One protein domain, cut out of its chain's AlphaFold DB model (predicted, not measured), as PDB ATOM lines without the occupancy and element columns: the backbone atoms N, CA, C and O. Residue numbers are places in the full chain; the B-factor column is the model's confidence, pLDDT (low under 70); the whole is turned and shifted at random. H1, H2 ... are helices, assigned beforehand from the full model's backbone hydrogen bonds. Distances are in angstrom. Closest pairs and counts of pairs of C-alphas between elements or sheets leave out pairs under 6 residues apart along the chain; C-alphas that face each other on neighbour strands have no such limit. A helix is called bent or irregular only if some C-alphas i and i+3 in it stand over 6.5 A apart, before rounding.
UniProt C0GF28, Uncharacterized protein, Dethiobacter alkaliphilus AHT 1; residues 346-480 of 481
ATOM      1  N   LEU A 346     275.761 199.684 376.066       85.38
ATOM      2  CA  LEU A 346     275.578 198.618 375.086       85.38
ATOM      3  C   LEU A 346     274.700 197.482 375.656       85.38
ATOM      4  O   LEU A 346     274.698 197.256 376.872       85.38
ATOM      5  N   PRO A 347     273.951 196.760 374.805       83.06
ATOM      6  CA  PRO A 347     273.234 195.548 375.193       83.06
ATOM      7  C   PRO A 347     274.221 194.390 375.404       83.06
ATOM      8  O   PRO A 347     275.366 194.472 374.970       83.06
ATOM      9  N   THR A 348     273.764 193.278 375.984       86.00
ATOM     10  CA  THR A 348     274.441 191.977 375.842       86.00
ATOM     11  C   THR A 348     273.463 191.019 375.177       86.00
ATOM     12  O   THR A 348     272.556 190.505 375.829       86.00
ATOM     13  N   TRP A 349     273.590 190.825 373.864       85.94
ATOM     14  CA  TRP A 349     272.609 190.057 373.092       85.94
ATOM     15  C   TRP A 349     272.540 188.603 373.583       85.94
ATOM     16  O   TRP A 349     273.538 187.880 373.569       85.94
ATOM     17  N   GLY A 350     271.362 188.185 374.052       83.38
ATOM     18  CA  GLY A 350     271.134 186.861 374.641       83.38
ATOM     19  C   GLY A 350     271.374 186.729 376.152       83.38
ATOM     20  O   GLY A 350     271.071 185.667 376.693       83.38
ATOM     21  N   GLU A 351     271.843 187.767 376.856       83.50
ATOM     22  CA  GLU A 351     272.025 187.745 378.320       83.50
ATOM     23  C   GLU A 351     271.217 188.854 379.022       83.50
ATOM     24  O   GLU A 351     271.111 189.983 378.550       83.50
ATOM     25  N   GLU A 352     270.613 188.544 380.174       71.88
ATOM     26  CA  GLU A 352     269.829 189.516 380.946       71.88
ATOM     27  C   GLU A 352     270.743 190.470 381.731       71.88
ATOM     28  O   GLU A 352     271.530 190.032 382.572       71.88
ATOM     29  N   TRP A 353     270.584 191.784 381.535       72.00
ATOM     30  CA  TRP A 353     271.299 192.800 382.309       72.00
ATOM     31  C   TRP A 353     270.361 193.743 383.078       72.00
ATOM     32  O   TRP A 353     269.180 193.917 382.771       72.00
ATOM     33  N   ARG A 354     270.896 194.406 384.114       73.62
ATOM     34  CA  ARG A 354     270.107 195.222 385.059       73.62
ATOM     35  C   ARG A 354     269.355 196.387 384.400       73.62
ATOM     36  O   ARG A 354     268.335 196.813 384.940       73.62
ATOM     37  N   ARG A 355     269.859 196.929 383.285       76.06
ATOM     38  CA  ARG A 355     269.227 198.048 382.559       76.06
ATOM     39  C   ARG A 355     268.855 197.717 381.103       76.06
ATOM     40  O   ARG A 355     268.290 198.579 380.439       76.06
ATOM     41  N   VAL A 356     269.140 196.512 380.602       79.12
ATOM     42  CA  VAL A 356     268.852 196.099 379.213       79.12
ATOM     43  C   VAL A 356     268.474 194.612 379.188       79.12
ATOM     44  O   VAL A 356     269.113 193.804 379.857       79.12
ATOM     45  N   SER A 357     267.412 194.254 378.468       78.69
ATOM     46  CA  SER A 357     266.975 192.863 378.277       78.69
ATOM     47  C   SER A 357     267.887 192.103 377.310       78.69
ATOM     48  O   SER A 357     268.558 192.713 376.482       78.69
ATOM     49  N   ALA A 358     267.826 190.769 377.334       81.25
ATOM     50  CA  ALA A 358     268.527 189.912 376.371       81.25
ATOM     51  C   ALA A 358     268.159 190.204 374.896       81.25
ATOM     52  O   ALA A 358     268.968 189.957 374.006       81.25
ATOM     53  N   ASP A 359     266.963 190.755 374.648       80.38
ATOM     54  CA  ASP A 359     266.465 191.218 373.345       80.38
ATOM     55  C   ASP A 359     266.642 192.736 373.112       80.38
ATOM     56  O   ASP A 359     266.020 193.309 372.218       80.38
ATOM     57  N   GLY A 360     267.479 193.406 373.910       81.94
ATOM     58  CA  GLY A 360     267.856 194.815 373.745       81.94
ATOM     59  C   GLY A 360     266.905 195.843 374.370       81.94
ATOM     60  O   GLY A 360     267.291 196.999 374.506       81.94
ATOM     61  N   LYS A 361     265.693 195.470 374.799       80.19
ATOM     62  CA  LYS A 361     264.736 196.425 375.399       80.19
ATOM     63  C   LYS A 361     265.296 197.137 376.641       80.19
ATOM     64  O   LYS A 361     265.973 196.508 377.459       80.19
ATOM     65  N   GLY A 362     264.962 198.414 376.845       76.94
ATOM     66  CA  GLY A 362     265.336 199.153 378.054       76.94
ATOM     67  C   GLY A 362     264.680 198.587 379.323       76.94
ATOM     68  O   GLY A 362     263.503 198.230 379.328       76.94
ATOM     69  N   ARG A 363     265.425 198.510 380.437       71.44
ATOM     70  CA  ARG A 363     264.908 198.047 381.753       71.44
ATOM     71  C   ARG A 363     265.210 198.984 382.924       71.44
ATOM     72  O   ARG A 363     264.850 198.694 384.066       71.44
ATOM     73  N   GLY A 364     265.899 200.089 382.672       64.31
ATOM     74  CA  GLY A 364     266.047 201.199 383.602       64.31
ATOM     75  C   GLY A 364     265.188 202.393 383.190       64.31
ATOM     76  O   GLY A 364     264.845 202.575 382.027       64.31
ATOM     77  N   TRP A 365     264.890 203.257 384.162       66.19
ATOM     78  CA  TRP A 365     264.302 204.578 383.913       66.19
ATOM     79  C   TRP A 365     265.165 205.375 382.924       66.19
ATOM     80  O   TRP A 365     266.389 205.356 383.079       66.19
ATOM     81  N   HIS A 366     264.535 206.119 382.013       68.88
ATOM     82  CA  HIS A 366     265.195 206.979 381.016       68.88
ATOM     83  C   HIS A 366     265.997 206.189 379.957       68.88
ATOM     84  O   HIS A 366     267.201 206.346 379.842       68.88
ATOM     85  N   GLN A 367     265.350 205.286 379.211       77.69
ATOM     86  CA  GLN A 367     265.969 204.544 378.089       77.69
ATOM     87  C   GLN A 367     265.084 204.540 376.832       77.69
ATOM     88  O   GLN A 367     265.122 203.623 376.018       77.69
ATOM     89  N   TRP A 368     264.275 205.584 376.680       80.00
ATOM     90  CA  TRP A 368     263.247 205.678 375.645       80.00
ATOM     91  C   TRP A 368     263.811 205.852 374.238       80.00
ATOM     92  O   TRP A 368     263.178 205.413 373.280       80.00
ATOM     93  N   GLY A 369     265.012 206.424 374.131       80.94
ATOM     94  CA  GLY A 369     265.784 206.447 372.892       80.94
ATOM     95  C   GLY A 369     266.070 205.050 372.350       80.94
ATOM     96  O   GLY A 369     265.766 204.751 371.200       80.94
ATOM     97  N   PHE A 370     266.548 204.145 373.212       82.00
ATOM     98  CA  PHE A 370     266.830 202.761 372.823       82.00
ATOM     99  C   PHE A 370     265.572 202.041 372.333       82.00
ATOM    100  O   PHE A 370     265.590 201.439 371.262       82.00
ATOM    101  N   ASP A 371     264.463 202.137 373.071       79.62
ATOM    102  CA  ASP A 371     263.213 201.485 372.667       79.62
ATOM    103  C   ASP A 371     262.705 202.031 371.309       79.62
ATOM    104  O   ASP A 371     262.288 201.257 370.443       79.62
ATOM    105  N   LEU A 372     262.801 203.353 371.085       82.75
ATOM    106  CA  LEU A 372     262.441 204.009 369.820       82.75
ATOM    107  C   LEU A 372     263.316 203.527 368.652       82.75
ATOM    108  O   LEU A 372     262.790 203.235 367.576       82.75
ATOM    109  N   GLN A 373     264.631 203.422 368.867       82.12
ATOM    110  CA  GLN A 373     265.612 203.065 367.839       82.12
ATOM    111  C   GLN A 373     265.654 201.552 367.523       82.12
ATOM    112  O   GLN A 373     266.020 201.171 366.412       82.12
ATOM    113  N   LEU A 374     265.213 200.677 368.438       81.88
ATOM    114  CA  LEU A 374     264.939 199.251 368.155       81.88
ATOM    115  C   LEU A 374     263.585 199.026 367.458       81.88
ATOM    116  O   LEU A 374     263.366 198.005 366.787       81.88
ATOM    117  N   GLY A 375     262.639 199.937 367.689       79.19
ATOM    118  CA  GLY A 375     261.245 199.796 367.298       79.19
ATOM    119  C   GLY A 375     260.954 200.118 365.826       79.19
ATOM    120  O   GLY A 375     261.766 200.709 365.115       79.19
ATOM    121  N   PRO A 376     259.735 199.805 365.342       78.81
ATOM    122  CA  PRO A 376     259.298 200.062 363.961       78.81
ATOM    123  C   PRO A 376     259.046 201.559 363.654       78.81
ATOM    124  O   PRO A 376     258.270 201.896 362.758       78.81
ATOM    125  N   LYS A 377     259.648 202.457 364.441       82.94
ATOM    126  CA  LYS A 377     259.499 203.916 364.410       82.94
ATOM    127  C   LYS A 377     260.840 204.658 364.536       82.94
ATOM    128  O   LYS A 377     260.808 205.873 364.664       82.94
ATOM    129  N   ALA A 378     261.986 203.979 364.429       84.38
ATOM    130  CA  ALA A 378     263.315 204.601 364.495       84.38
ATOM    131  C   ALA A 378     263.514 205.788 363.517       84.38
ATOM    132  O   ALA A 378     264.223 206.736 363.835       84.38
ATOM    133  N   ASP A 379     262.831 205.782 362.362       86.94
ATOM    134  CA  ASP A 379     262.825 206.883 361.379       86.94
ATOM    135  C   ASP A 379     261.990 208.126 361.795       86.94
ATOM    136  O   ASP A 379     261.873 209.071 361.010       86.94
ATOM    137  N   TRP A 380     261.332 208.122 362.963       89.25
ATOM    138  CA  TRP A 380     260.440 209.196 363.437       89.25
ATOM    139  C   TRP A 380     261.119 210.063 364.501       89.25
ATOM    140  O   TRP A 380     261.963 209.593 365.263       89.25
ATOM    141  N   ALA A 381     260.695 211.324 364.594       90.50
ATOM    142  CA  ALA A 381     261.137 212.212 365.657       90.50
ATOM    143  C   ALA A 381     260.298 212.010 366.930       90.50
ATOM    144  O   ALA A 381     259.082 211.815 366.857       90.50
ATOM    145  N   CYS A 382     260.894 212.187 368.111       89.56
ATOM    146  CA  CYS A 382     260.161 212.301 369.378       89.56
ATOM    147  C   CYS A 382     259.024 213.336 369.267       89.56
ATOM    148  O   CYS A 382     257.890 213.088 369.689       89.56
ATOM    149  N   ILE A 383     259.301 214.466 368.607       89.88
ATOM    150  CA  ILE A 383     258.339 215.551 368.389       89.88
ATOM    151  C   ILE A 383     257.231 215.235 367.369       89.88
ATOM    152  O   ILE A 383     256.291 216.018 367.273       89.88
ATOM    153  N   ASP A 384     257.250 214.114 366.634       88.38
ATOM    154  CA  ASP A 384     256.095 213.703 365.809       88.38
ATOM    155  C   ASP A 384     254.899 213.267 366.674       88.38
ATOM    156  O   ASP A 384     253.743 213.417 366.268       88.38
ATOM    157  N   CYS A 385     255.180 212.759 367.881       87.81
ATOM    158  CA  CYS A 385     254.192 212.327 368.874       87.81
ATOM    159  C   CYS A 385     254.081 213.302 370.060       87.81
ATOM    160  O   CYS A 385     253.008 213.438 370.652       87.81
ATOM    161  N   HIS A 386     255.175 213.980 370.422       89.94
ATOM    162  CA  HIS A 386     255.278 214.804 371.629       89.94
ATOM    163  C   HIS A 386     255.315 216.313 371.364       89.94
ATOM    164  O   HIS A 386     255.662 216.769 370.279       89.94
ATOM    165  N   SER A 387     254.980 217.101 372.388       88.88
ATOM    166  CA  SER A 387     255.212 218.550 372.408       88.88
ATOM    167  C   SER A 387     255.732 218.982 373.772       88.88
ATOM    168  O   SER A 387     255.092 218.726 374.789       88.88
ATOM    169  N   VAL A 388     256.884 219.655 373.790       85.00
ATOM    170  CA  VAL A 388     257.465 220.223 375.017       85.00
ATOM    171  C   VAL A 388     256.853 221.579 375.394       85.00
ATOM    172  O   VAL A 388     256.960 221.993 376.544       85.00
ATOM    173  N   HIS A 389     256.130 222.231 374.477       88.88
ATOM    174  CA  HIS A 389     255.434 223.510 374.698       88.88
ATOM    175  C   HIS A 389     254.020 223.303 375.274       88.88
ATOM    176  O   HIS A 389     253.049 223.879 374.786       88.88
ATOM    177  N   GLY A 390     253.886 222.436 376.281       86.31
ATOM    178  CA  GLY A 390     252.612 222.184 376.956       86.31
ATOM    179  C   GLY A 390     252.447 220.779 377.529       86.31
ATOM    180  O   GLY A 390     253.207 219.854 377.234       86.31
ATOM    181  N   ALA A 391     251.406 220.630 378.346       86.88
ATOM    182  CA  ALA A 391     250.904 219.364 378.869       86.88
ATOM    183  C   ALA A 391     249.364 219.405 378.955       86.88
ATOM    184  O   ALA A 391     248.770 220.483 379.007       86.88
ATOM    185  N   ASN A 392     248.710 218.240 378.949       84.81
ATOM    186  CA  ASN A 392     247.262 218.129 379.156       84.81
ATOM    187  C   ASN A 392     246.895 218.078 380.658       84.81
ATOM    188  O   ASN A 392     247.776 218.016 381.514       84.81
ATOM    189  N   ASP A 393     245.596 218.039 380.985       82.56
ATOM    190  CA  ASP A 393     245.087 217.950 382.372       82.56
ATOM    191  C   ASP A 393     245.605 216.719 383.163       82.56
ATOM    192  O   ASP A 393     245.520 216.690 384.391       82.56
ATOM    193  N   GLU A 394     246.139 215.693 382.484       77.06
ATOM    194  CA  GLU A 394     246.759 214.499 383.087       77.06
ATOM    195  C   GLU A 394     248.299 214.621 383.206       77.06
ATOM    196  O   GLU A 394     248.967 213.672 383.621       77.06
ATOM    197  N   GLY A 395     248.878 215.773 382.845       78.19
ATOM    198  CA  GLY A 395     250.319 216.036 382.852       78.19
ATOM    199  C   GLY A 395     251.092 215.336 381.727       78.19
ATOM    200  O   GLY A 395     252.293 215.109 381.870       78.19
ATOM    201  N   GLN A 396     250.420 214.943 380.639       83.44
ATOM    202  CA  GLN A 396     251.035 214.257 379.496       83.44
ATOM    203  C   GLN A 396     251.386 215.242 378.379       83.44
ATOM    204  O   GLN A 396     250.636 216.178 378.108       83.44
ATOM    205  N   GLN A 397     252.487 214.973 377.680       88.81
ATOM    206  CA  GLN A 397     253.067 215.847 376.657       88.81
ATOM    207  C   GLN A 397     252.915 215.266 375.239       88.81
ATOM    208  O   GLN A 397     253.892 215.154 374.505       88.81
ATOM    209  N   PHE A 398     251.706 214.826 374.868       89.25
ATOM    210  CA  PHE A 398     251.388 214.282 373.537       89.25
ATOM    211  C   PHE A 398     250.678 215.319 372.663       89.25
ATOM    212  O   PHE A 398     249.766 215.985 373.144       89.25
ATOM    213  N   ARG A 399     251.019 215.404 371.373       89.38
ATOM    214  CA  ARG A 399     250.314 216.235 370.376       89.38
ATOM    215  C   ARG A 399     249.529 215.393 369.375       89.38
ATOM    216  O   ARG A 399     249.820 214.212 369.173       89.38
ATOM    217  N   GLU A 400     248.532 215.999 368.737       86.19
ATOM    218  CA  GLU A 400     247.859 215.396 367.582       86.19
ATOM    219  C   GLU A 400     248.837 215.325 366.390       86.19
ATOM    220  O   GLU A 400     249.563 216.276 366.087       86.19
ATOM    221  N   TYR A 401     248.892 214.185 365.699       82.38
ATOM    222  CA  TYR A 401     249.830 214.013 364.588       82.38
ATOM    223  C   TYR A 401     249.548 215.015 363.453       82.38
ATOM    224  O   TYR A 401     248.450 215.060 362.894       82.38
ATOM    225  N   GLY A 402     250.556 215.816 363.093       78.81
ATOM    226  CA  GLY A 402     250.442 216.857 362.064       78.81
ATOM    227  C   GLY A 402     249.700 218.133 362.496       78.81
ATOM    228  O   GLY A 402     249.447 218.991 361.647       78.81
ATOM    229  N   SER A 403     249.362 218.287 363.783       81.19
ATOM    230  CA  SER A 403     248.785 219.516 364.346       81.19
ATOM    231  C   SER A 403     249.844 220.598 364.612       81.19
ATOM    232  O   SER A 403     251.037 220.399 364.387       81.19
ATOM    233  N   SER A 404     249.422 221.737 365.163       81.88
ATOM    234  CA  SER A 404     250.325 222.715 365.790       81.88
ATOM    235  C   SER A 404     250.827 222.186 367.155       81.88
ATOM    236  O   SER A 404     250.080 221.428 367.788       81.88
ATOM    237  N   PRO A 405     252.048 222.519 367.628       75.19
ATOM    238  CA  PRO A 405     252.590 221.994 368.889       75.19
ATOM    239  C   PRO A 405     251.805 222.407 370.146       75.19
ATOM    240  O   PRO A 405     251.917 221.723 371.157       75.19
ATOM    241  N   GLU A 406     250.970 223.450 370.101       79.38
ATOM    242  CA  GLU A 406     250.083 223.832 371.213       79.38
ATOM    243  C   GLU A 406     248.845 222.913 371.339       79.38
ATOM    244  O   GLU A 406     248.082 223.014 372.301       79.38
ATOM    245  N   VAL A 407     248.603 222.019 370.370       84.31
ATOM    246  CA  VAL A 407     247.460 221.087 370.371       84.31
ATOM    247  C   VAL A 407     247.830 219.815 371.134       84.31
ATOM    248  O   VAL A 407     248.122 218.771 370.547       84.31
ATOM    249  N   ILE A 408     247.829 219.923 372.464       89.62
ATOM    250  CA  ILE A 408     248.082 218.801 373.376       89.62
ATOM    251  C   ILE A 408     246.820 217.926 373.508       89.62
ATOM    252  O   ILE A 408     245.710 218.438 373.654       89.62
ATOM    253  N   VAL A 409     246.987 216.603 373.465       88.25
ATOM    254  CA  VAL A 409     245.913 215.584 373.457       88.25
ATOM    255  C   VAL A 409     246.234 214.427 374.416       88.25
ATOM    256  O   VAL A 409     247.272 214.448 375.079       88.25
ATOM    257  N   THR A 410     245.370 213.408 374.541       87.31
ATOM    258  CA  THR A 410     245.744 212.179 375.277       87.31
ATOM    259  C   THR A 410     246.632 211.262 374.430       87.31
ATOM    260  O   THR A 410     246.586 211.295 373.199       87.31
ATOM    261  N   MET A 411     247.397 210.374 375.075       83.69
ATOM    262  CA  MET A 411     248.202 209.338 374.399       83.69
ATOM    263  C   MET A 411     247.427 208.602 373.288       83.69
ATOM    264  O   MET A 411     247.931 208.393 372.187       83.69
ATOM    265  N   GLU A 412     246.174 208.222 373.552       82.88
ATOM    266  CA  GLU A 412     245.371 207.464 372.584       82.88
ATOM    267  C   GLU A 412     244.901 208.323 371.403       82.88
ATOM    268  O   GLU A 412     244.681 207.792 370.320       82.88
ATOM    269  N   GLU A 413     244.752 209.635 371.598       84.44
ATOM    270  CA  GLU A 413     244.396 210.598 370.547       84.44
ATOM    271  C   GLU A 413     245.589 210.937 369.649       84.44
ATOM    272  O   GLU A 413     245.400 211.131 368.452       84.44
ATOM    273  N   SER A 414     246.816 210.911 370.181       86.62
ATOM    274  CA  SER A 414     248.043 210.999 369.376       86.62
ATOM    275  C   SER A 414     248.240 209.752 368.495       86.62
ATOM    276  O   SER A 414     248.552 209.860 367.309       86.62
ATOM    277  N   CYS A 415     247.967 208.555 369.032       81.88
ATOM    278  CA  CYS A 415     248.111 207.290 368.298       81.88
ATOM    279  C   CYS A 415     246.973 206.997 367.296       81.88
ATOM    280  O   CYS A 415     247.211 206.358 366.265       81.88
ATOM    281  N   ALA A 416     245.735 207.422 367.579       79.81
ATOM    282  CA  ALA A 416     244.557 207.052 366.784       79.81
ATOM    283  C   ALA A 416     244.651 207.373 365.273       79.81
ATOM    284  O   ALA A 416     244.317 206.480 364.493       79.81
ATOM    285  N   PRO A 417     245.155 208.541 364.810       79.88
ATOM    286  CA  PRO A 417     245.234 208.877 363.382       79.88
ATOM    287  C   PRO A 417     246.002 207.877 362.503       79.88
ATOM    288  O   PRO A 417     245.770 207.832 361.297       79.88
ATOM    289  N   CYS A 418     246.904 207.077 363.087       77.94
ATOM    290  CA  CYS A 418     247.672 206.048 362.375       77.94
ATOM    291  C   CYS A 418     247.219 204.605 362.677       77.94
ATOM    292  O   CYS A 418     247.541 203.703 361.904       77.94
ATOM    293  N   HIS A 419     246.496 204.374 363.780       77.31
ATOM    294  CA  HIS A 419     246.162 203.031 364.285       77.31
ATOM    295  C   HIS A 419     244.647 202.764 364.443       77.31
ATOM    296  O   HIS A 419     244.260 201.706 364.952       77.31
ATOM    297  N   GLU A 420     243.777 203.674 363.988       67.81
ATOM    298  CA  GLU A 420     242.320 203.474 363.941       67.81
ATOM    299  C   GLU A 420     241.962 202.172 363.192       67.81
ATOM    300  O   GLU A 420     242.327 201.970 362.034       67.81
ATOM    301  N   GLY A 421     241.247 201.265 363.867       64.56
ATOM    302  CA  GLY A 421     240.859 199.963 363.309       64.56
ATOM    303  C   GLY A 421     241.946 198.880 363.337       64.56
ATOM    304  O   GLY A 421     241.687 197.769 362.878       64.56
ATOM    305  N   VAL A 422     243.133 199.169 363.887       65.00
ATOM    306  CA  VAL A 422     244.082 198.147 364.379       65.00
ATOM    307  C   VAL A 422     243.798 197.846 365.853       65.00
ATOM    308  O   VAL A 422     243.805 196.689 366.262       65.00
ATOM    309  N   TYR A 423     243.481 198.888 366.625       67.56
ATOM    310  CA  TYR A 423     243.059 198.802 368.021       67.56
ATOM    311  C   TYR A 423     241.613 199.309 368.139       67.56
ATOM    312  O   TYR A 423     241.324 200.457 367.797       67.56
ATOM    313  N   ASP A 424     240.691 198.441 368.570       64.88
ATOM    314  CA  ASP A 424     239.236 198.688 368.528       64.88
ATOM    315  C   ASP A 424     238.758 199.787 369.504       64.88
ATOM    316  O   ASP A 424     237.688 200.370 369.304       64.88
ATOM    317  N   THR A 425     239.508 200.069 370.576       71.56
ATOM    318  CA  THR A 425     239.166 201.088 371.589       71.56
ATOM    319  C   THR A 425     240.393 201.780 372.201       71.56
ATOM    320  O   THR A 425     241.516 201.272 372.129       71.56
ATOM    321  N   LYS A 426     240.173 202.907 372.904       71.31
ATOM    322  CA  LYS A 426     241.205 203.558 373.739       71.31
ATOM    323  C   LYS A 426     241.796 202.600 374.784       71.31
ATOM    324  O   LYS A 426     242.989 202.660 375.058       71.31
ATOM    325  N   GLU A 427     240.994 201.694 375.340       73.44
ATOM    326  CA  GLU A 427     241.455 200.664 376.279       73.44
ATOM    327  C   GLU A 427     242.401 199.659 375.612       73.44
ATOM    328  O   GLU A 427     243.402 199.311 376.223       73.44
ATOM    329  N   SER A 428     242.155 199.249 374.361       72.19
ATOM    330  CA  SER A 428     243.084 198.362 373.638       72.19
ATOM    331  C   SER A 428     244.402 199.050 373.252       72.19
ATOM    332  O   SER A 428     245.452 198.416 373.311       72.19
ATOM    333  N   ILE A 429     244.386 200.360 372.960       73.19
ATOM    334  CA  ILE A 429     245.627 201.146 372.825       73.19
ATOM    335  C   ILE A 429     246.373 201.146 374.165       73.19
ATOM    336  O   ILE A 429     247.559 200.834 374.207       73.19
ATOM    337  N   ARG A 430     245.679 201.434 375.275       71.94
ATOM    338  CA  ARG A 430     246.271 201.392 376.622       71.94
ATOM    339  C   ARG A 430     246.840 200.022 376.969       71.94
ATOM    340  O   ARG A 430     247.900 199.974 377.566       71.94
ATOM    341  N   GLU A 431     246.175 198.932 376.601       69.50
ATOM    342  CA  GLU A 431     246.637 197.570 376.880       69.50
ATOM    343  C   GLU A 431     247.963 197.241 376.178       69.50
ATOM    344  O   GLU A 431     248.862 196.717 376.829       69.50
ATOM    345  N   VAL A 432     248.125 197.633 374.910       66.81
ATOM    346  CA  VAL A 432     249.382 197.450 374.157       66.81
ATOM    347  C   VAL A 432     250.491 198.387 374.650       66.81
ATOM    348  O   VAL A 432     251.637 197.966 374.781       66.81
ATOM    349  N   MET A 433     250.160 199.639 374.982       66.50
ATOM    350  CA  MET A 433     251.121 200.591 375.558       66.50
ATOM    351  C   MET A 433     251.551 200.204 376.992       66.50
ATOM    352  O   MET A 433     252.587 200.664 377.469       66.50
ATOM    353  N   ASP A 434     250.799 199.339 377.689       60.75
ATOM    354  CA  ASP A 434     251.064 198.899 379.068       60.75
ATOM    355  C   ASP A 434     252.027 197.695 379.160       60.75
ATOM    356  O   ASP A 434     251.916 196.856 380.057       60.75
ATOM    357  N   GLY A 435     253.015 197.630 378.256       54.81
ATOM    358  CA  GLY A 435     254.008 196.548 378.129       54.81
ATOM    359  C   GLY A 435     254.874 196.259 379.370       54.81
ATOM    360  O   GLY A 435     255.653 195.307 379.366       54.81
ATOM    361  N   ARG A 436     254.708 197.018 380.464       53.25
ATOM    362  CA  ARG A 436     255.338 196.760 381.774       53.25
ATOM    363  C   ARG A 436     254.947 195.421 382.413       53.25
ATOM    364  O   ARG A 436     255.612 194.985 383.345       53.25
ATOM    365  N   ARG A 437     253.828 194.812 381.997       52.09
ATOM    366  CA  ARG A 437     253.293 193.608 382.661       52.09
ATOM    367  C   ARG A 437     254.057 192.333 382.302       52.09
ATOM    368  O   ARG A 437     254.064 191.407 383.105       52.09
ATOM    369  N   GLY A 438     254.676 192.281 381.118       51.59
ATOM    370  CA  GLY A 438     255.136 191.019 380.532       51.59
ATOM    371  C   GLY A 438     253.988 190.017 380.366       51.59
ATOM    372  O   GLY A 438     252.832 190.414 380.208       51.59
ATOM    373  N   TRP A 439     254.321 188.729 380.442       53.84
ATOM    374  CA  TRP A 439     253.372 187.612 380.458       53.84
ATOM    375  C   TRP A 439     253.709 186.679 381.630       53.84
ATOM    376  O   TRP A 439     254.868 186.603 382.037       53.84
ATOM    377  N   ASP A 440     252.698 186.007 382.195       58.28
ATOM    378  CA  ASP A 440     252.810 185.233 383.450       58.28
ATOM    379  C   ASP A 440     253.848 184.086 383.393       58.28
ATOM    380  O   ASP A 440     254.267 183.574 384.435       58.28
ATOM    381  N   ASP A 441     254.234 183.661 382.188       58.62
ATOM    382  CA  ASP A 441     255.112 182.532 381.883       58.62
ATOM    383  C   ASP A 441     256.474 182.899 381.254       58.62
ATOM    384  O   ASP A 441     257.347 182.033 381.225       58.62
ATOM    385  N   GLU A 442     256.703 184.158 380.852       57.38
ATOM    386  CA  GLU A 442     257.995 184.660 380.324       57.38
ATOM    387  C   GLU A 442     258.419 185.998 380.996       57.38
ATOM    388  O   GLU A 442     258.435 187.064 380.361       57.38
ATOM    389  N   PRO A 443     258.730 186.001 382.311       57.78
ATOM    390  CA  PRO A 443     259.098 187.207 383.060       57.78
ATOM    391  C   PRO A 443     260.412 187.865 382.595       57.78
ATOM    392  O   PRO A 443     260.596 189.065 382.815       57.78
ATOM    393  N   GLU A 444     261.317 187.137 381.940       55.34
ATOM    394  CA  GLU A 444     262.568 187.661 381.373       55.34
ATOM    395  C   GLU A 444     262.321 188.771 380.337       55.34
ATOM    396  O   GLU A 444     263.004 189.797 380.357       55.34
ATOM    397  N   PHE A 445     261.277 188.646 379.509       54.59
ATOM    398  CA  PHE A 445     260.922 189.655 378.507       54.59
ATOM    399  C   PHE A 445     260.074 190.808 379.063       54.59
ATOM    400  O   PHE A 445     259.805 191.761 378.326       54.59
ATOM    401  N   SER A 446     259.685 190.774 380.346       56.12
ATOM    402  CA  SER A 446     258.957 191.879 380.981       56.12
ATOM    403  C   SER A 446     259.805 193.162 381.028       56.12
ATOM    404  O   SER A 446     260.959 193.167 381.482       56.12
ATOM    405  N   GLY A 447     259.231 194.263 380.534       52.31
ATOM    406  CA  GLY A 447     259.847 195.590 380.554       52.31
ATOM    407  C   GLY A 447     259.659 196.270 381.911       52.31
ATOM    408  O   GLY A 447     258.559 196.286 382.462       52.31
ATOM    409  N   ARG A 448     260.717 196.866 382.467       51.56
ATOM    410  CA  ARG A 448     260.633 197.596 383.742       51.56
ATOM    411  C   ARG A 448     260.400 199.087 383.486       51.56
ATOM    412  O   ARG A 448     261.346 199.846 383.306       51.56
ATOM    413  N   ALA A 449     259.121 199.461 383.563       49.41
ATOM    414  CA  ALA A 449     258.538 200.777 383.281       49.41
ATOM    415  C   ALA A 449     258.501 201.187 381.792       49.41
ATOM    416  O   ALA A 449     259.352 200.811 380.996       49.41
ATOM    417  N   MET A 450     257.452 201.956 381.459       54.59
ATOM    418  CA  MET A 450     257.246 202.792 380.259       54.59
ATOM    419  C   MET A 450     258.193 202.499 379.078       54.59
ATOM    420  O   MET A 450     259.190 203.189 378.935       54.59
ATOM    421  N   GLN A 451     257.884 201.529 378.217       61.62
ATOM    422  CA  GLN A 451     258.654 201.302 376.982       61.62
ATOM    423  C   GLN A 451     258.223 202.301 375.890       61.62
ATOM    424  O   GLN A 451     257.077 202.764 375.918       61.62
ATOM    425  N   HIS A 452     259.091 202.649 374.936       68.69
ATOM    426  CA  HIS A 452     258.733 203.513 373.796       68.69
ATOM    427  C   HIS A 452     258.742 202.797 372.443       68.69
ATOM    428  O   HIS A 452     259.779 202.477 371.882       68.69
ATOM    429  N   THR A 453     257.551 202.682 371.850       61.59
ATOM    430  CA  THR A 453     257.291 201.989 370.577       61.59
ATOM    431  C   THR A 453     257.478 200.470 370.664       61.59
ATOM    432  O   THR A 453     258.254 199.947 371.454       61.59
ATOM    433  N   PHE A 454     256.662 199.736 369.906       66.75
ATOM    434  CA  PHE A 454     256.409 198.325 370.182       66.75
ATOM    435  C   PHE A 454     256.591 197.498 368.915       66.75
ATOM    436  O   PHE A 454     255.767 197.566 367.998       66.75
ATOM    437  N   ARG A 455     257.660 196.696 368.874       74.81
ATOM    438  CA  ARG A 455     257.703 195.507 368.022       74.81
ATOM    439  C   ARG A 455     256.943 194.401 368.758       74.81
ATOM    440  O   ARG A 455     257.123 194.217 369.961       74.81
ATOM    441  N   LEU A 456     256.056 193.718 368.041       73.81
ATOM    442  CA  LEU A 456     255.252 192.618 368.565       73.81
ATOM    443  C   LEU A 456     255.580 191.338 367.797       73.81
ATOM    444  O   LEU A 456     255.787 191.395 366.582       73.81
ATOM    445  N   ASP A 457     255.613 190.209 368.497       71.06
ATOM    446  CA  ASP A 457     255.715 188.878 367.889       71.06
ATOM    447  C   ASP A 457     254.339 188.301 367.477       71.06
ATOM    448  O   ASP A 457     253.298 188.951 367.613       71.06
ATOM    449  N   ASP A 458     254.332 187.064 366.964       74.06
ATOM    450  CA  ASP A 458     253.126 186.336 366.524       74.06
ATOM    451  C   ASP A 458     252.086 186.110 367.649       74.06
ATOM    452  O   ASP A 458     250.920 185.823 367.358       74.06
ATOM    453  N   GLU A 459     252.479 186.237 368.921       65.50
ATOM    454  CA  GLU A 459     251.599 186.120 370.092       65.50
ATOM    455  C   GLU A 459     251.145 187.496 370.628       65.50
ATOM    456  O   GLU A 459     250.310 187.567 371.531       65.50
ATOM    457  N   GLY A 460     251.624 188.595 370.030       65.06
ATOM    458  CA  GLY A 460     251.293 189.971 370.414       65.06
ATOM    459  C   GLY A 460     252.127 190.504 371.581       65.06
ATOM    460  O   GLY A 460     251.697 191.429 372.271       65.06
ATOM    461  N   ARG A 461     253.298 189.912 371.835       67.94
ATOM    462  CA  ARG A 461     254.139 190.177 373.010       67.94
ATOM    463  C   ARG A 461     255.215 191.209 372.665       67.94
ATOM    464  O   ARG A 461     255.727 191.226 371.550       67.94
ATOM    465  N   VAL A 462     255.547 192.090 373.613       72.00
ATOM    466  CA  VAL A 462     256.498 193.194 373.392       72.00
ATOM    467  C   VAL A 462     257.935 192.672 373.353       72.00
ATOM    468  O   VAL A 462     258.493 192.285 374.383       72.00
ATOM    469  N   ILE A 463     258.546 192.721 372.174       75.19
ATOM    470  CA  ILE A 463     259.936 192.319 371.924       75.19
ATOM    471  C   ILE A 463     260.784 193.518 371.484       75.19
ATOM    472  O   ILE A 463     260.259 194.513 370.985       75.19
ATOM    473  N   GLY A 464     262.096 193.430 371.696       79.81
ATOM    474  CA  GLY A 464     263.090 194.325 371.108       79.81
ATOM    475  C   GLY A 464     263.477 193.822 369.718       79.81
ATOM    476  O   GLY A 464     262.651 193.855 368.806       79.81
ATOM    477  N   LEU A 465     264.706 193.326 369.550       84.25
ATOM    478  CA  LEU A 465     265.105 192.620 368.324       84.25
ATOM    479  C   LEU A 465     264.920 191.098 368.446       84.25
ATOM    480  O   LEU A 465     265.319 190.527 369.464       84.25
ATOM    481  N   PRO A 466     264.386 190.428 367.406       84.69
ATOM    482  CA  PRO A 466     264.467 188.974 367.258       84.69
ATOM    483  C   PRO A 466     265.918 188.469 367.195       84.69
ATOM    484  O   PRO A 466     266.796 189.188 366.720       84.69
ATOM    485  N   GLU A 467     266.161 187.218 367.604       86.44
ATOM    486  CA  GLU A 467     267.496 186.582 367.588       86.44
ATOM    487  C   GLU A 467     268.115 186.569 366.177       86.44
ATOM    488  O   GLU A 467     269.322 186.737 366.016       86.44
ATOM    489  N   GLU A 468     267.294 186.446 365.127       87.62
ATOM    490  CA  GLU A 468     267.735 186.521 363.729       87.62
ATOM    491  C   GLU A 468     268.128 187.931 363.238       87.62
ATOM    492  O   GLU A 468     268.658 188.054 362.130       87.62
ATOM    493  N   GLU A 469     267.874 188.977 364.031       87.00
ATOM    494  CA  GLU A 469     268.255 190.372 363.764       87.00
ATOM    495  C   GLU A 469     269.350 190.892 364.721       87.00
ATOM    496  O   GLU A 469     269.768 192.044 364.590       87.00
ATOM    497  N   TRP A 470     269.838 190.081 365.670       88.50
ATOM    498  CA  TRP A 470     270.910 190.495 366.586       88.50
ATOM    499  C   TRP A 470     272.236 190.729 365.829       88.50
ATOM    500  O   TRP A 470     272.674 189.854 365.075       88.50
ATOM    501  N   PRO A 471     272.904 191.885 366.017       85.81
ATOM    502  CA  PRO A 471     274.218 192.153 365.429       85.81
ATOM    503  C   PRO A 471     275.294 191.117 365.816       85.81
ATOM    504  O   PRO A 471     275.364 190.674 366.960       85.81
ATOM    505  N   GLU A 472     276.187 190.763 364.876       80.94
ATOM    506  CA  GLU A 472     277.332 189.861 365.148       80.94
ATOM    507  C   GLU A 472     278.374 190.488 366.102       80.94
ATOM    508  O   GLU A 472     279.144 189.772 366.746       80.94
ATOM    509  N   GLU A 473     278.404 191.820 366.192       80.94
ATOM    510  CA  GLU A 473     279.204 192.585 367.150       80.94
ATOM    511  C   GLU A 473     278.300 193.072 368.287       80.94
ATOM    512  O   GLU A 473     277.181 193.516 368.043       80.94
ATOM    513  N   ASN A 474     278.764 193.009 369.539       83.19
ATOM    514  CA  ASN A 474     277.935 193.317 370.709       83.19
ATOM    515  C   ASN A 474     277.768 194.838 370.925       83.19
ATOM    516  O   ASN A 474     278.338 195.425 371.842       83.19
ATOM    517  N   ASN A 475     277.010 195.450 370.020       85.06
ATOM    518  CA  ASN A 475     276.739 196.876 369.878       85.06
ATOM    519  C   ASN A 475     275.236 197.085 369.573       85.06
ATOM    520  O   ASN A 475     274.511 196.122 369.299       85.06
ATOM    521  N   TRP A 476     274.760 198.330 369.593       85.31
ATOM    522  CA  TRP A 476     273.440 198.675 369.057       85.31
ATOM    523  C   TRP A 476     273.447 198.693 367.519       85.31
ATOM    524  O   TRP A 476     274.440 199.132 366.938       85.31
ATOM    525  N   PRO A 477     272.353 198.309 366.830       83.69
ATOM    526  CA  PRO A 477     272.335 198.274 365.366       83.69
ATOM    527  C   PRO A 477     272.435 199.656 364.712       83.69
ATOM    528  O   PRO A 477     272.935 199.757 363.599       83.69
ATOM    529  N   TRP A 478     271.965 200.712 365.382       79.88
ATOM    530  CA  TRP A 478     272.046 202.089 364.878       79.88
ATOM    531  C   TRP A 478     273.446 202.706 365.011       79.88
ATOM    532  O   TRP A 478     273.706 203.742 364.410       79.88
ATOM    533  N   LEU A 479     274.352 202.068 365.763       76.81
ATOM    534  CA  LEU A 479     275.763 202.453 365.892       76.81
ATOM    535  C   LEU A 479     276.663 201.682 364.900       76.81
ATOM    536  O   LEU A 479     277.853 201.497 365.158       76.81
ATOM    537  N   ILE A 480     276.092 201.177 363.798       65.19
ATOM    538  CA  ILE A 480     276.779 200.410 362.747       65.19
ATOM    539  C   ILE A 480     276.442 201.044 361.382       65.19
ATOM    540  O   ILE A 480     275.309 200.929 360.915       65.19
TER     541      ILE A 480
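This is residues 346 to 480 of the 481 residues of an uncharacterized protein of Dethiobacter alkaliphilus AHT 1 (UniProt C0GF28). This domain has little regular structure: mostly loops, with H2, H3 and H4 toward one end and H1 nearer the other, where both ends of the printed part lie. After H4, residues 434 to 480 run back there. The printed part has 135 residues, 28 of them in four named helices, H1 to H4 in chain order, with no named strand: all helix, compact, radius of gyration of the C-alphas 15.6 A, spans 43 by 32 by 24 A.

Look first at H1, residues 368 to 374, which touches no helix. H2, residues 382 to 385, is close to but not clearly touching H3, residues 411 to 419; their closest C-alphas, Cys 385 and Ser 414, are 6.3 A apart. H3 and H4, residues 426 to 433, only just touch, with 3 pairs of C-alphas within 8 A, about perpendicular at 90 degrees; the closest C-alphas, Glu 412 and Lys 426, are 5.8 A apart. Every O i to N i+4 pair is within hydrogen-bond range in H1 and H4, 3 of 5 in H3; H2 is too short for one.

Find C-alpha 368 at (263.247, 205.678, 375.645), where H1 begins its 10.0 A. H3 spans 12.1 A and is only just irregular, with C-alphas 414 and 417 7.0 A apart. H4 spans 10.5 A to C-alpha 433 at (251.121, 200.591, 375.558).

The printed part has no cut; the link from H2 to H3 is long, 25 residues. Confidence is under 70 in 36 residues, among them 431 to 454.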